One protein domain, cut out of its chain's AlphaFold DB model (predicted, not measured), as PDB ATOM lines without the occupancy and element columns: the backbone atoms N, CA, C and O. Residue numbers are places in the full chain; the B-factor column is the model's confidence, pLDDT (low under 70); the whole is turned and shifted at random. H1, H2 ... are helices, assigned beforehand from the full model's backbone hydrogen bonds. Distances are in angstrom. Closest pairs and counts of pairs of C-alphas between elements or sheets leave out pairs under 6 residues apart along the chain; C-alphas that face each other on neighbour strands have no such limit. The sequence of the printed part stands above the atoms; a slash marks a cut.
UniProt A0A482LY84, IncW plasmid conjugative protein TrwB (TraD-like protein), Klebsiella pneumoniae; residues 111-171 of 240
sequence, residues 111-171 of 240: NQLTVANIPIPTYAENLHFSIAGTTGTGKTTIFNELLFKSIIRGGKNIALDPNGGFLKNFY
ATOM      1  N   ASN A 111    -105.188-119.269-116.841       92.44
ATOM      2  CA  ASN A 111    -103.890-118.959-116.247       92.44
ATOM      3  C   ASN A 111    -102.839-118.813-117.358       92.44
ATOM      4  O   ASN A 111    -102.214-119.786-117.776       92.44
ATOM      5  N   GLN A 112    -102.674-117.592-117.862       95.31
ATOM      6  CA  GLN A 112    -101.736-117.282-118.945       95.31
ATOM      7  C   GLN A 112    -100.293-117.158-118.440       95.31
ATOM      8  O   GLN A 112    -100.050-116.701-117.316       95.31
ATOM      9  N   LEU A 113     -99.328-117.510-119.296       96.25
ATOM     10  CA  LEU A 113     -97.945-117.070-119.110       96.25
ATOM     11  C   LEU A 113     -97.858-115.545-119.240       96.25
ATOM     12  O   LEU A 113     -98.721-114.906-119.846       96.25
ATOM     13  N   THR A 114     -96.810-114.950-118.676       96.12
ATOM     14  CA  THR A 114     -96.575-113.508-118.781       96.12
ATOM     15  C   THR A 114     -95.145-113.207-119.211       96.12
ATOM     16  O   THR A 114     -94.212-113.926-118.855       96.12
ATOM     17  N   VAL A 115     -94.985-112.138-119.992       95.69
ATOM     18  CA  VAL A 115     -93.690-111.540-120.340       95.69
ATOM     19  C   VAL A 115     -93.735-110.078-119.933       95.69
ATOM     20  O   VAL A 115     -94.574-109.326-120.430       95.69
ATOM     21  N   ALA A 116     -92.847-109.669-119.028       94.69
ATOM     22  CA  ALA A 116     -92.826-108.318-118.474       94.69
ATOM     23  C   ALA A 116     -94.192-107.900-117.888       94.69
ATOM     24  O   ALA A 116     -94.637-106.763-118.057       94.69
ATOM     25  N   ASN A 117     -94.860-108.828-117.197       94.69
ATOM     26  CA  ASN A 117     -96.208-108.708-116.633       94.69
ATOM     27  C   ASN A 117     -97.351-108.556-117.652       94.69
ATOM     28  O   ASN A 117     -98.477-108.229-117.266       94.69
ATOM     29  N   ILE A 118     -97.101-108.803-118.938       96.81
ATOM     30  CA  ILE A 118     -98.132-108.786-119.980       96.81
ATOM     31  C   ILE A 118     -98.577-110.229-120.245       96.81
ATOM     32  O   ILE A 118     -97.723-111.052-120.584       96.81
ATOM     33  N   PRO A 119     -99.877-110.563-120.092       97.25
ATOM     34  CA  PRO A 119    -100.403-111.884-120.426       97.25
ATOM     35  C   PRO A 119    -100.141-112.233-121.884       97.25
ATOM     36  O   PRO A 119    -100.390-111.419-122.777       97.25
ATOM     37  N   ILE A 120     -99.648-113.441-122.116       96.94
ATOM     38  CA  ILE A 120     -99.451-113.980-123.454       96.94
ATOM     39  C   ILE A 120    -100.746-114.677-123.878       96.94
ATOM     40  O   ILE A 120    -101.237-115.524-123.127       96.94
ATOM     41  N   PRO A 121    -101.313-114.364-125.057       96.31
ATOM     42  CA  PRO A 121    -102.447-115.114-125.580       96.31
ATOM     43  C   PRO A 121    -102.124-116.603-125.690       96.31
ATOM     44  O   PRO A 121    -101.044-116.972-126.153       96.31
ATOM     45  N   THR A 122    -103.059-117.465-125.307       94.81
ATOM     46  CA  THR A 122    -102.814-118.916-125.236       94.81
ATOM     47  C   THR A 122    -102.437-119.524-126.577       94.81
ATOM     48  O   THR A 122    -101.559-120.383-126.646       94.81
ATOM     49  N   TYR A 123    -103.027-119.023-127.664       94.62
ATOM     50  CA  TYR A 123    -102.674-119.453-129.016       94.62
ATOM     51  C   TYR A 123    -101.210-119.141-129.375       94.62
ATOM     52  O   TYR A 123    -100.628-119.830-130.208       94.62
ATOM     53  N   ALA A 124    -100.616-118.108-128.768       95.69
ATOM     54  CA  ALA A 124     -99.252-117.674-129.048       95.69
ATOM     55  C   ALA A 124     -98.202-118.444-128.231       95.69
ATOM     56  O   ALA A 124     -97.035-118.451-128.612       95.69
ATOM     57  N   GLU A 125     -98.593-119.128-127.150       93.56
ATOM     58  CA  GLU A 125     -97.673-119.922-126.323       93.56
ATOM     59  C   GLU A 125     -96.961-121.027-127.117       93.56
ATOM     60  O   GLU A 125     -95.780-121.288-126.894       93.56
ATOM     61  N   ASN A 126     -97.645-121.610-128.105       92.75
ATOM     62  CA  ASN A 126     -97.119-122.696-128.937       92.75
ATOM     63  C   ASN A 126     -96.385-122.215-130.203       92.75
ATOM     64  O   ASN A 126     -95.971-123.044-131.008       92.75
ATOM     65  N   LEU A 127     -96.224-120.900-130.399       95.81
ATOM     66  CA  LEU A 127     -95.563-120.324-131.584       95.81
ATOM     67  C   LEU A 127     -94.080-119.991-131.359       95.81
ATOM     68  O   LEU A 127     -93.427-119.474-132.263       95.81
ATOM     69  N   HIS A 128     -93.553-120.322-130.178       93.75
ATOM     70  CA  HIS A 128     -92.212-119.970-129.708       93.75
ATOM     71  C   HIS A 128     -91.991-118.456-129.532       93.75
ATOM     72  O   HIS A 128     -92.695-117.610-130.082       93.75
ATOM     73  N   PHE A 129     -90.980-118.103-128.734       92.38
ATOM     74  CA  PHE A 129     -90.620-116.714-128.447       92.38
ATOM     75  C   PHE A 129     -89.150-116.469-128.745       92.38
ATOM     76  O   PHE A 129     -88.300-117.312-128.461       92.38
ATOM     77  N   SER A 130     -88.847-115.271-129.239       94.44
ATOM     78  CA  SER A 130     -87.484-114.759-129.323       94.44
ATOM     79  C   SER A 130     -87.350-113.541-128.417       94.44
ATOM     80  O   SER A 130     -88.098-112.570-128.553       94.44
ATOM     81  N   ILE A 131     -86.417-113.603-127.464       94.19
ATOM     82  CA  ILE A 131     -86.115-112.511-126.532       94.19
ATOM     83  C   ILE A 131     -84.710-112.001-126.845       94.19
ATOM     84  O   ILE A 131     -83.712-112.655-126.542       94.19
ATOM     85  N   ALA A 132     -84.638-110.807-127.430       94.62
ATOM     86  CA  ALA A 132     -83.391-110.157-127.815       94.62
ATOM     87  C   ALA A 132     -83.071-108.963-126.902       94.62
ATOM     88  O   ALA A 132     -83.955-108.229-126.463       94.62
ATOM     89  N   GLY A 133     -81.786-108.753-126.621       93.88
ATOM     90  CA  GLY A 133     -81.302-107.618-125.834       93.88
ATOM     91  C   GLY A 133     -79.819-107.744-125.502       93.88
ATOM     92  O   GLY A 133     -79.267-108.845-125.541       93.88
ATOM     93  N   THR A 134     -79.164-106.638-125.153       95.62
ATOM     94  CA  THR A 134     -77.754-106.633-124.731       95.62
ATOM     95  C   THR A 134     -77.580-107.227-123.325       95.62
ATOM     96  O   THR A 134     -78.542-107.614-122.650       95.62
ATOM     97  N   THR A 135     -76.338-107.414-122.882       93.19
ATOM     98  CA  THR A 135     -76.055-107.866-121.513       93.19
ATOM     99  C   THR A 135     -76.571-106.836-120.506       93.19
ATOM    100  O   THR A 135     -76.417-105.638-120.708       93.19
ATOM    101  N   GLY A 136     -77.220-107.301-119.436       92.25
ATOM    102  CA  GLY A 136     -77.770-106.428-118.393       92.25
ATOM    103  C   GLY A 136     -79.166-105.849-118.665       92.25
ATOM    104  O   GLY A 136     -79.721-105.215-117.777       92.25
ATOM    105  N   THR A 137     -79.800-106.107-119.817       94.38
ATOM    106  CA  THR A 137     -81.146-105.561-120.126       94.38
ATOM    107  C   THR A 137     -82.315-106.302-119.470       94.38
ATOM    108  O   THR A 137     -83.469-105.954-119.706       94.38
ATOM    109  N   GLY A 138     -82.048-107.340-118.671       93.06
ATOM    110  CA  GLY A 138     -83.090-108.087-117.957       93.06
ATOM    111  C   GLY A 138     -83.648-109.317-118.682       93.06
ATOM    112  O   GLY A 138     -84.694-109.819-118.285       93.06
ATOM    113  N   LYS A 139     -82.957-109.865-119.697       94.44
ATOM    114  CA  LYS A 139     -83.365-111.135-120.348       94.44
ATOM    115  C   LYS A 139     -83.593-112.269-119.336       94.44
ATOM    116  O   LYS A 139     -84.625-112.925-119.369       94.44
ATOM    117  N   THR A 140     -82.668-112.449-118.389       93.00
ATOM    118  CA  THR A 140     -82.790-113.444-117.309       93.00
ATOM    119  C   THR A 140     -84.018-113.189-116.434       93.00
ATOM    120  O   THR A 140     -84.683-114.135-116.031       93.00
ATOM    121  N   THR A 141     -84.368-111.925-116.179       94.81
ATOM    122  CA  THR A 141     -85.578-111.558-115.427       94.81
ATOM    123  C   THR A 141     -86.842-112.014-116.151       94.81
ATOM    124  O   THR A 141     -87.724-112.583-115.515       94.81
ATOM    125  N   ILE A 142     -86.902-111.837-117.474       95.69
ATOM    126  CA  ILE A 142     -88.026-112.315-118.291       95.69
ATOM    127  C   ILE A 142     -88.116-113.846-118.245       95.69
ATOM    128  O   ILE A 142     -89.201-114.388-118.050       95.69
ATOM    129  N   PHE A 143     -86.991-114.558-118.371       95.12
ATOM    130  CA  PHE A 143     -86.994-116.019-118.261       95.12
ATOM    131  C   PHE A 143     -87.434-116.503-116.876       95.12
ATOM    132  O   PHE A 143     -88.226-117.435-116.794       95.12
ATOM    133  N   ASN A 144     -86.997-115.850-115.794       95.12
ATOM    134  CA  ASN A 144     -87.445-116.178-114.439       95.12
ATOM    135  C   ASN A 144     -88.964-116.012-114.282       95.12
ATOM    136  O   ASN A 144     -89.608-116.874-113.691       95.12
ATOM    137  N   GLU A 145     -89.541-114.933-114.822       96.12
ATOM    138  CA  GLU A 145     -90.993-114.717-114.824       96.12
ATOM    139  C   GLU A 145     -91.720-115.836-115.583       96.12
ATOM    140  O   GLU A 145     -92.650-116.440-115.047       96.12
ATOM    141  N   LEU A 146     -91.264-116.153-116.798       95.62
ATOM    142  CA  LEU A 146     -91.833-117.214-117.630       95.62
ATOM    143  C   LEU A 146     -91.770-118.584-116.944       95.62
ATOM    144  O   LEU A 146     -92.788-119.274-116.868       95.62
ATOM    145  N   LEU A 147     -90.601-118.968-116.417       95.62
ATOM    146  CA  LEU A 147     -90.418-120.229-115.697       95.62
ATOM    147  C   LEU A 147     -91.324-120.284-114.470       95.62
ATOM    148  O   LEU A 147     -92.042-121.263-114.290       95.62
ATOM    149  N   PHE A 148     -91.344-119.221-113.664       95.56
ATOM    150  CA  PHE A 148     -92.194-119.148-112.482       95.56
ATOM    151  C   PHE A 148     -93.673-119.332-112.842       95.56
ATOM    152  O   PHE A 148     -94.349-120.173-112.252       95.56
ATOM    153  N   LYS A 149     -94.172-118.604-113.853       95.62
ATOM    154  CA  LYS A 149     -95.561-118.713-114.326       95.62
ATOM    155  C   LYS A 149     -95.891-120.095-114.879       95.62
ATOM    156  O   LYS A 149     -96.971-120.617-114.610       95.62
ATOM    157  N   SER A 150     -94.962-120.701-115.611       95.38
ATOM    158  CA  SER A 150     -95.119-122.066-116.111       95.38
ATOM    159  C   SER A 150     -95.202-123.069-114.958       95.38
ATOM    160  O   SER A 150     -96.115-123.890-114.919       95.38
ATOM    161  N   ILE A 151     -94.316-122.954-113.963       94.56
ATOM    162  CA  ILE A 151     -94.262-123.839-112.793       94.56
ATOM    163  C   ILE A 151     -95.548-123.765-111.965       94.56
ATOM    164  O   ILE A 151     -96.123-124.810-111.664       94.56
ATOM    165  N   ILE A 152     -96.039-122.564-111.632       94.00
ATOM    166  CA  ILE A 152     -97.283-122.420-110.849       94.00
ATOM    167  C   ILE A 152     -98.511-122.938-111.607       94.00
ATOM    168  O   ILE A 152     -99.500-123.326-110.992       94.00
ATOM    169  N   ARG A 153     -98.451-122.961-112.945       93.69
ATOM    170  CA  ARG A 153     -99.488-123.533-113.809       93.69
ATOM    171  C   ARG A 153     -99.388-125.061-113.924       93.69
ATOM    172  O   ARG A 153    -100.263-125.677-114.521       93.69
ATOM    173  N   GLY A 154     -98.341-125.679-113.375       92.81
ATOM    174  CA  GLY A 154     -98.078-127.116-113.506       92.81
ATOM    175  C   GLY A 154     -97.403-127.507-114.826       92.81
ATOM    176  O   GLY A 154     -97.432-128.673-115.212       92.81
ATOM    177  N   GLY A 155     -96.805-126.547-115.534       92.31
ATOM    178  CA  GLY A 155     -96.052-126.789-116.761       92.31
ATOM    179  C   GLY A 155     -94.747-127.549-116.510       92.31
ATOM    180  O   GLY A 155     -94.066-127.343-115.503       92.31
ATOM    181  N   LYS A 156     -94.381-128.415-117.460       94.69
ATOM    182  CA  LYS A 156     -93.066-129.068-117.513       94.69
ATOM    183  C   LYS A 156     -92.118-128.197-118.327       94.69
ATOM    184  O   LYS A 156     -92.477-127.758-119.416       94.69
ATOM    185  N   ASN A 157     -90.924-127.952-117.800       95.12
ATOM    186  CA  ASN A 157     -89.955-127.041-118.399       95.12
ATOM    187  C   ASN A 157     -88.609-127.747-118.562       95.12
ATOM    188  O   ASN A 157     -88.196-128.492-117.678       95.12
ATOM    189  N   ILE A 158     -87.924-127.471-119.670       96.44
ATOM    190  CA  ILE A 158     -86.515-127.816-119.874       96.44
ATOM    191  C   ILE A 158     -85.760-126.493-119.897       96.44
ATOM    192  O   ILE A 158     -86.051-125.630-120.726       96.44
ATOM    193  N   ALA A 159     -84.829-126.313-118.963       95.38
ATOM    194  CA  ALA A 159     -84.080-125.076-118.811       95.38
ATOM    195  C   ALA A 159     -82.599-125.319-119.105       95.38
ATOM    196  O   ALA A 159     -81.945-126.109-118.428       95.38
ATOM    197  N   LEU A 160     -82.068-124.609-120.100       95.25
ATOM    198  CA  LEU A 160     -80.628-124.509-120.307       95.25
ATOM    199  C   LEU A 160     -80.094-123.450-119.344       95.25
ATOM    200  O   LEU A 160     -80.393-122.265-119.496       95.25
ATOM    201  N   ASP A 161     -79.337-123.886-118.341       94.81
ATOM    202  CA  ASP A 161     -78.927-123.039-117.221       94.81
ATOM    203  C   ASP A 161     -77.402-123.036-117.022       94.81
ATOM    204  O   ASP A 161     -76.891-123.712-116.126       94.81
ATOM    205  N   PRO A 162     -76.651-122.269-117.837       88.50
ATOM    206  CA  PRO A 162     -75.188-122.258-117.780       88.50
ATOM    207  C   PRO A 162     -74.612-121.871-116.411       88.50
ATOM    208  O   PRO A 162     -73.517-122.299-116.067       88.50
ATOM    209  N   ASN A 163     -75.340-121.063-115.633       87.12
ATOM    210  CA  ASN A 163     -74.874-120.523-114.352       87.12
ATOM    211  C   ASN A 163     -75.560-121.170-113.135       87.12
ATOM    212  O   ASN A 163     -75.336-120.726-112.009       87.12
ATOM    213  N   GLY A 164     -76.437-122.160-113.337       91.81
ATOM    214  CA  GLY A 164     -77.226-122.763-112.256       91.81
ATOM    215  C   GLY A 164     -78.219-121.799-111.584       91.81
ATOM    216  O   GLY A 164     -78.646-122.042-110.455       91.81
ATOM    217  N   GLY A 165     -78.559-120.677-112.228       93.50
ATOM    218  CA  GLY A 165     -79.429-119.648-111.661       93.50
ATOM    219  C   GLY A 165     -80.894-120.079-111.589       93.50
ATOM    220  O   GLY A 165     -81.560-119.834-110.583       93.50
ATOM    221  N   PHE A 166     -81.393-120.752-112.626       95.75
ATOM    222  CA  PHE A 166     -82.742-121.318-112.625       95.75
ATOM    223  C   PHE A 166     -82.830-122.497-111.664       95.75
ATOM    224  O   PHE A 166     -83.777-122.568-110.882       95.75
ATOM    225  N   LEU A 167     -81.814-123.362-111.659       94.88
ATOM    226  CA  LEU A 167     -81.718-124.481-110.733       94.88
ATOM    227  C   LEU A 167     -81.756-123.987-109.282       94.88
ATOM    228  O   LEU A 167     -82.557-124.468-108.488       94.88
ATOM    229  N   LYS A 168     -80.960-122.971-108.932       94.56
ATOM    230  CA  LYS A 168     -80.951-122.390-107.581       94.56
ATOM    231  C   LYS A 168     -82.322-121.857-107.147       94.56
ATOM    232  O   LYS A 168     -82.673-121.987-105.978       94.56
ATOM    233  N   ASN A 169     -83.062-121.229-108.058       93.75
ATOM    234  CA  ASN A 169     -84.300-120.520-107.724       93.75
ATOM    235  C   ASN A 169     -85.557-121.399-107.794       93.75
ATOM    236  O   ASN A 169     -86.526-121.112-107.094       93.75
ATOM    237  N   PHE A 170     -85.570-122.422-108.653       96.06
ATOM    238  CA  PHE A 170     -86.792-123.151-109.012       96.06
ATOM    239  C   PHE A 170     -86.719-124.668-108.828       96.06
ATOM    240  O   PHE A 170     -87.737-125.331-109.021       96.06
ATOM    241  N   TYR A 171     -85.559-125.222-108.459       94.94
ATOM    242  CA  TYR A 171     -85.419-126.658-108.229       94.94
ATOM    243  C   TYR A 171     -86.350-127.153-107.121       94.94
ATOM    244  O   TYR A 171     -86.406-126.584-106.027       94.94
TER     245      TYR A 171
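Overview. This is residues 111 to 171 of the 240 residues of the protein "IncW plasmid conjugative protein TrwB (TraD-like protein)" of Klebsiella pneumoniae (UniProt A0A482LY84). There is little regular structure here: one longer helix, H2, is the core, and mostly loop surrounds it. The printed part starts with a small turn and the short H1, then a long loop leads to H2, and a second loop folds back to the short H3 near H2. Of 61 printed residues, 24 are in the three named helices, H1, H2, H3 in chain order; there is no named strand, and the class is all helix. It is compact, with a radius of gyration of the C-alphas of 11.8 A, and spans 31 by 27 by 18 A.

Arrangement. Residues 114 to 115 pair with residues 118 to 119, antiparallel. H1, residues 122 to 125, is apart from H2, residues 139 to 152, and from H3, residues 165 to 170. H2 and H3 are close but not clearly touching; their closest C-alphas, those of Asn 144 and Phe 166, are 7.2 A apart. They run the same way at a shallow tilt of 23 degrees. In H2 and H3 every O i to N i+4 pair is within hydrogen-bond range; H1 is too short for such a pair.

Along the chain. H1 begins at C-alpha 122 (-102.814, -118.916, -125.236). H2 is 20.3 A long. H3 ends at C-alpha 170 (-86.792, -123.151, -109.012).

Size, cuts and confidence. The C-alphas of Tyr 123 and Asn 163, the two farthest apart, are 31.4 A apart. Both links are long, and residues 132 to 137 stand free. The printed part has no cut, and no printed residue is under 70 in pLDDT.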